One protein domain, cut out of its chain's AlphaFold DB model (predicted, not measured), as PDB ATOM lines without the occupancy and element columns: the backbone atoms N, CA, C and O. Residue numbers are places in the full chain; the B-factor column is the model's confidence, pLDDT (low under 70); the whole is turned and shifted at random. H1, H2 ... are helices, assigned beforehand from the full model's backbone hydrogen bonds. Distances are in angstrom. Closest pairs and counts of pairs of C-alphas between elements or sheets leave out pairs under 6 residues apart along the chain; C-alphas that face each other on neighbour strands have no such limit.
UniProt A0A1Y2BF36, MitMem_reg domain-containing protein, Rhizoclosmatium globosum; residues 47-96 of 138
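What this domain is: This is residues 47 to 96 of the 138 residues of the protein "MitMem_reg domain-containing protein" of Rhizoclosmatium globosum (UniProt A0A1Y2BF36). One long helix, H1, runs most of the length, and after a short link at its far end the shorter helix H2 folds back slantwise with open space between the two, like a lopsided open hook. Residues 47 to 65 and 89 to 96 stick out free. The printed part has 50 residues with two named helices, H1 then H2, and no named strand: all helix. It is loose, with a radius of gyration of the C-alphas of 14.0 A, and elongated, spanning 44 by 24 by 14 A.

Where its parts are: H1, residues 48 to 75, begins at C-alpha 48 (26.773, -12.905, -41.735) and is 40.9 A long from first to last C-alpha. H2, residues 82 to 93, is 16.1 A long and ends at C-alpha 93 (22.967, 12.353, -28.257).

How they stand to each other: H1 and H2 are apart, with no C-alpha of the one within 8 A of the other. In H1 and H2 every O i to N i+4 pair is within hydrogen-bond range.

The domain as a whole: The C-alphas farthest apart, Ser 47 and Gly 76, are 44.1 A apart. The printed part has no cut. The 6-residue link from H1 to H2 is short. Mean pLDDT of the printed part is 89.0, and no printed residue is under 70.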
ATOM      1  N   SER A  47      25.009 -17.412 -41.434       82.31
ATOM      2  CA  SER A  47      25.454 -16.447 -42.433       82.31
ATOM      3  C   SER A  47      25.616 -15.080 -41.765       82.31
ATOM      4  O   SER A  47      24.822 -14.716 -40.892       82.31
ATOM      5  N   ASP A  48      26.588 -14.284 -42.210       82.00
ATOM      6  CA  ASP A  48      26.773 -12.905 -41.735       82.00
ATOM      7  C   ASP A  48      25.463 -12.096 -41.824       82.00
ATOM      8  O   ASP A  48      25.172 -11.257 -40.973       82.00
ATOM      9  N   MET A  49      24.625 -12.404 -42.821       85.44
ATOM     10  CA  MET A  49      23.312 -11.785 -43.010       85.44
ATOM     11  C   MET A  49      22.302 -12.158 -41.915       85.44
ATOM     12  O   MET A  49      21.574 -11.292 -41.439       85.44
ATOM     13  N   GLU A  50      22.275 -13.417 -41.478       85.06
ATOM     14  CA  GLU A  50      21.381 -13.882 -40.406       85.06
ATOM     15  C   GLU A  50      21.821 -13.321 -39.047       85.06
ATOM     16  O   GLU A  50      20.992 -12.933 -38.220       85.06
ATOM     17  N   SER A  51      23.137 -13.230 -38.823       84.19
ATOM     18  CA  SER A  51      23.684 -12.573 -37.633       84.19
ATOM     19  C   SER A  51      23.303 -11.091 -37.592       84.19
ATOM     20  O   SER A  51      22.940 -10.579 -36.532       84.19
ATOM     21  N   LEU A  52      23.360 -10.403 -38.738       89.12
ATOM     22  CA  LEU A  52      22.945  -9.005 -38.852       89.12
ATOM     23  C   LEU A  52      21.445  -8.837 -38.579       89.12
ATOM     24  O   LEU A  52      21.061  -7.950 -37.819       89.12
ATOM     25  N   GLU A  53      20.602  -9.694 -39.155       90.69
ATOM     26  CA  GLU A  53      19.152  -9.669 -38.935       90.69
ATOM     27  C   GLU A  53      18.806  -9.798 -37.447       90.69
ATOM     28  O   GLU A  53      18.061  -8.981 -36.901       90.69
ATOM     29  N   ARG A  54      19.410 -10.767 -36.752       86.62
ATOM     30  CA  ARG A  54      19.203 -10.952 -35.308       86.62
ATOM     31  C   ARG A  54      19.648  -9.751 -34.490       86.62
ATOM     32  O   ARG A  54      18.950  -9.370 -33.552       86.62
ATOM     33  N   ALA A  55      20.785  -9.150 -34.837       89.12
ATOM     34  CA  ALA A  55      21.256  -7.945 -34.168       89.12
ATOM     35  C   ALA A  55      20.256  -6.789 -34.340       89.12
ATOM     36  O   ALA A  55      19.948  -6.102 -33.366       89.12
ATOM     37  N   ILE A  56      19.688  -6.620 -35.540       93.88
ATOM     38  CA  ILE A  56      18.662  -5.604 -35.815       93.88
ATOM     39  C   ILE A  56      17.398  -5.868 -34.988       93.88
ATOM     40  O   ILE A  56      16.920  -4.953 -34.317       93.88
ATOM     41  N   ILE A  57      16.893  -7.105 -34.973       94.81
ATOM     42  CA  ILE A  57      15.711  -7.486 -34.178       94.81
ATOM     43  C   ILE A  57      15.964  -7.249 -32.683       94.81
ATOM     44  O   ILE A  57      15.108  -6.718 -31.977       94.81
ATOM     45  N   SER A  58      17.155  -7.599 -32.195       92.06
ATOM     46  CA  SER A  58      17.535  -7.369 -30.802       92.06
ATOM     47  C   SER A  58      17.569  -5.879 -30.458       92.06
ATOM     48  O   SER A  58      17.079  -5.499 -29.396       92.06
ATOM     49  N   ILE A  59      18.136  -5.034 -31.324       93.69
ATOM     50  CA  ILE A  59      18.173  -3.579 -31.114       93.69
ATOM     51  C   ILE A  59      16.755  -3.004 -31.136       93.69
ATOM     52  O   ILE A  59      16.419  -2.195 -30.275       93.69
ATOM     53  N   GLN A  60      15.910  -3.451 -32.067       95.00
ATOM     54  CA  GLN A  60      14.509  -3.046 -32.126       95.00
ATOM     55  C   GLN A  60      13.785  -3.376 -30.815       95.00
ATOM     56  O   GLN A  60      13.201  -2.485 -30.202       95.00
ATOM     57  N   GLY A  61      13.928  -4.607 -30.318       95.75
ATOM     58  CA  GLY A  61      13.353  -5.003 -29.035       95.75
ATOM     59  C   GLY A  61      13.879  -4.170 -27.861       95.75
ATOM     60  O   GLY A  61      13.116  -3.803 -26.971       95.75
ATOM     61  N   MET A  62      15.168  -3.815 -27.841       91.81
ATOM     62  CA  MET A  62      15.719  -2.922 -26.808       91.81
ATOM     63  C   MET A  62      15.087  -1.524 -26.858       91.81
ATOM     64  O   MET A  62      14.767  -0.967 -25.808       91.81
ATOM     65  N   VAL A  63      14.880  -0.970 -28.056       92.94
ATOM     66  CA  VAL A  63      14.229   0.337 -28.239       92.94
ATOM     67  C   VAL A  63      12.767   0.290 -27.791       92.94
ATOM     68  O   VAL A  63      12.346   1.187 -27.060       92.94
ATOM     69  N   ASP A  64      12.029  -0.763 -28.143       95.50
ATOM     70  CA  ASP A  64      10.629  -0.942 -27.735       95.50
ATOM     71  C   ASP A  64      10.492  -0.994 -26.203       95.50
ATOM     72  O   ASP A  64       9.675  -0.279 -25.620       95.50
ATOM     73  N   ASN A  65      11.367  -1.753 -25.531       92.38
ATOM     74  CA  ASN A  65      11.413  -1.820 -24.064       92.38
ATOM     75  C   ASN A  65      11.691  -0.446 -23.427       92.38
ATOM     76  O   ASN A  65      11.079  -0.073 -22.424       92.38
ATOM     77  N   ILE A  66      12.617   0.332 -24.002       91.88
ATOM     78  CA  ILE A  66      12.917   1.687 -23.518       91.88
ATOM     79  C   ILE A  66      11.714   2.609 -23.743       91.88
ATOM     80  O   ILE A  66      11.389   3.414 -22.868       91.88
ATOM     81  N   GLN A  67      11.030   2.498 -24.881       91.44
ATOM     82  CA  GLN A  67       9.850   3.301 -25.189       91.44
ATOM     83  C   GLN A  67       8.695   3.022 -24.217       91.44
ATOM     84  O   GLN A  67       8.050   3.970 -23.748       91.44
ATOM     85  N   GLU A  68       8.451   1.755 -23.883       92.94
ATOM     86  CA  GLU A  68       7.474   1.362 -22.867       92.94
ATOM     87  C   GLU A  68       7.848   1.947 -21.498       92.94
ATOM     88  O   GLU A  68       7.031   2.620 -20.863       92.94
ATOM     89  N   TRP A  69       9.114   1.805 -21.093       90.44
ATOM     90  CA  TRP A  69       9.606   2.346 -19.827       90.44
ATOM     91  C   TRP A  69       9.453   3.871 -19.734       90.44
ATOM     92  O   TRP A  69       8.924   4.383 -18.746       90.44
ATOM     93  N   VAL A  70       9.850   4.619 -20.770       90.75
ATOM     94  CA  VAL A  70       9.699   6.086 -20.804       90.75
ATOM     95  C   VAL A  70       8.222   6.486 -20.735       90.75
ATOM     96  O   VAL A  70       7.878   7.468 -20.072       90.75
ATOM     97  N   SER A  71       7.337   5.722 -21.381       91.25
ATOM     98  CA  SER A  71       5.892   5.972 -21.349       91.25
ATOM     99  C   SER A  71       5.309   5.763 -19.946       91.25
ATOM    100  O   SER A  71       4.540   6.610 -19.488       91.25
ATOM    101  N   ALA A  72       5.729   4.710 -19.240       89.06
ATOM    102  CA  ALA A  72       5.313   4.406 -17.867       89.06
ATOM    103  C   ALA A  72       5.882   5.390 -16.823       89.06
ATOM    104  O   ALA A  72       5.226   5.736 -15.838       89.06
ATOM    105  N   VAL A  73       7.093   5.911 -17.044       91.25
ATOM    106  CA  VAL A  73       7.649   6.995 -16.215       91.25
ATOM    107  C   VAL A  73       6.884   8.300 -16.454       91.25
ATOM    108  O   VAL A  73       6.584   9.028 -15.508       91.25
ATOM    109  N   LYS A  74       6.510   8.592 -17.707       88.75
ATOM    110  CA  LYS A  74       5.727   9.787 -18.055       88.75
ATOM    111  C   LYS A  74       4.299   9.741 -17.501       88.75
ATOM    112  O   LYS A  74       3.773  10.792 -17.137       88.75
ATOM    113  N   SER A  75       3.669   8.565 -17.440       90.50
ATOM    114  CA  SER A  75       2.349   8.383 -16.815       90.50
ATOM    115  C   SER A  75       2.394   8.455 -15.282       90.50
ATOM    116  O   SER A  75       1.347   8.595 -14.653       90.50
ATOM    117  N   GLY A  76       3.591   8.409 -14.684       85.69
ATOM    118  CA  GLY A  76       3.796   8.435 -13.237       85.69
ATOM    119  C   GLY A  76       3.581   7.082 -12.553       85.69
ATOM    120  O   GLY A  76       3.533   7.034 -11.327       85.69
ATOM    121  N   GLU A  77       3.454   5.996 -13.320       84.31
ATOM    122  CA  GLU A  77       3.298   4.632 -12.800       84.31
ATOM    123  C   GLU A  77       4.607   4.098 -12.197       84.31
ATOM    124  O   GLU A  77       4.593   3.375 -11.200       84.31
ATOM    125  N   ILE A  78       5.749   4.508 -12.760       85.19
ATOM    126  CA  ILE A  78       7.091   4.106 -12.324       85.19
ATOM    127  C   ILE A  78       7.883   5.347 -11.875       85.19
ATOM    128  O   ILE A  78       7.882   6.358 -12.584       85.19
ATOM    129  N   PRO A  79       8.597   5.305 -10.729       83.12
ATOM    130  CA  PRO A  79       9.438   6.417 -10.303       83.12
ATOM    131  C   PRO A  79      10.590   6.648 -11.288       83.12
ATOM    132  O   PRO A  79      11.319   5.724 -11.654       83.12
ATOM    133  N   ALA A  80      10.778   7.905 -11.691       81.19
ATOM    134  CA  ALA A  80      11.868   8.295 -12.576       81.19
ATOM    135  C   ALA A  80      13.236   8.059 -11.910       81.19
ATOM    136  O   ALA A  80      13.458   8.445 -10.763       81.19
ATOM    137  N   ASN A  81      14.171   7.470 -12.660       89.00
ATOM    138  CA  ASN A  81      15.568   7.339 -12.254       89.00
ATOM    139  C   ASN A  81      16.444   8.267 -13.106       89.00
ATOM    140  O   ASN A  81      16.593   8.057 -14.311       89.00
ATOM    141  N   ASP A  82      17.040   9.273 -12.465       86.19
ATOM    142  CA  ASP A  82      17.862  10.294 -13.123       86.19
ATOM    143  C   ASP A  82      19.112   9.703 -13.804       86.19
ATOM    144  O   ASP A  82      19.483  10.122 -14.899       86.19
ATOM    145  N   ALA A  83      19.715   8.654 -13.230       89.69
ATOM    146  CA  ALA A  83      20.886   8.002 -13.821       89.69
ATOM    147  C   ALA A  83      20.552   7.315 -15.156       89.69
ATOM    148  O   ALA A  83      21.309   7.432 -16.120       89.69
ATOM    149  N   ILE A  84      19.395   6.644 -15.232       87.00
ATOM    150  CA  ILE A  84      18.921   5.995 -16.465       87.00
ATOM    151  C   ILE A  84      18.549   7.060 -17.499       87.00
ATOM    152  O   ILE A  84      18.951   6.953 -18.654       87.00
ATOM    153  N   GLY A  85      17.856   8.126 -17.088       87.44
ATOM    154  CA  GLY A  85      17.516   9.239 -17.980       87.44
ATOM    155  C   GLY A  85      18.752   9.915 -18.581       87.44
ATOM    156  O   GLY A  85      18.794  10.167 -19.785       87.44
ATOM    157  N   ARG A  86      19.790  10.148 -17.769       89.94
ATOM    158  CA  ARG A  86      21.070  10.709 -18.225       89.94
ATOM    159  C   ARG A  86      21.779   9.783 -19.212       89.94
ATOM    160  O   ARG A  86      22.285  10.262 -20.222       89.94
ATOM    161  N   TYR A  87      21.790   8.481 -18.934       90.69
ATOM    162  CA  TYR A  87      22.392   7.480 -19.812       90.69
ATOM    163  C   TYR A  87      21.667   7.382 -21.162       90.69
ATOM    164  O   TYR A  87      22.308   7.351 -22.211       90.69
ATOM    165  N   LEU A  88      20.331   7.406 -21.157       89.31
ATOM    166  CA  LEU A  88      19.529   7.429 -22.383       89.31
ATOM    167  C   LEU A  88      19.774   8.705 -23.192       89.31
ATOM    168  O   LEU A  88      19.915   8.637 -24.411       89.31
ATOM    169  N   LEU A  89      19.866   9.858 -22.525       89.12
ATOM    170  CA  LEU A  89      20.170  11.124 -23.183       89.12
ATOM    171  C   LEU A  89      21.550  11.094 -23.850       89.12
ATOM    172  O   LEU A  89      21.652  11.483 -25.010       89.12
ATOM    173  N   ASP A  90      22.577  10.609 -23.148       91.75
ATOM    174  CA  ASP A  90      23.927  10.453 -23.701       91.75
ATOM    175  C   ASP A  90      23.913   9.522 -24.923       91.75
ATOM    176  O   ASP A  90      24.384   9.891 -26.000       91.75
ATOM    177  N   THR A  91      23.228   8.381 -24.803       89.25
ATOM    178  CA  THR A  91      23.076   7.398 -25.886       89.25
ATOM    179  C   THR A  91      22.402   8.001 -27.120       89.25
ATOM    180  O   THR A  91      22.921   7.871 -28.226       89.25
ATOM    181  N   VAL A  92      21.281   8.710 -26.963       87.00
ATOM    182  CA  VAL A  92      20.581   9.345 -28.095       87.00
ATOM    183  C   VAL A  92      21.401  10.501 -28.669       87.00
ATOM    184  O   VAL A  92      21.431  10.694 -29.882       87.00
ATOM    185  N   SER A  93      22.108  11.248 -27.820       88.44
ATOM    186  CA  SER A  93      22.967  12.353 -28.257       88.44
ATOM    187  C   SER A  93      24.230  11.908 -29.000       88.44
ATOM    188  O   SER A  93      24.818  12.705 -29.728       88.44
ATOM    189  N   SER A  94      24.627  10.640 -28.860       89.06
ATOM    190  CA  SER A  94      25.749  10.057 -29.602       89.06
ATOM    191  C   SER A  94      25.455   9.873 -31.096       89.06
ATOM    192  O   SER A  94      26.380   9.715 -31.894       89.06
ATOM    193  N   VAL A  95      24.176   9.920 -31.490       85.69
ATOM    194  CA  VAL A  95      23.761   9.774 -32.885       85.69
ATOM    195  C   VAL A  95      24.116  11.054 -33.657       85.69
ATOM    196  O   VAL A  95      23.604  12.130 -33.338       85.69
ATOM    197  N   PRO A  96      24.974  10.973 -34.691       82.62
ATOM    198  CA  PRO A  96      25.372  12.144 -35.459       82.62
ATOM    199  C   PRO A  96      24.197  12.690 -36.278       82.62
ATOM    200  O   PRO A  96      23.527  11.956 -37.005       82.62
TER     201      PRO A  96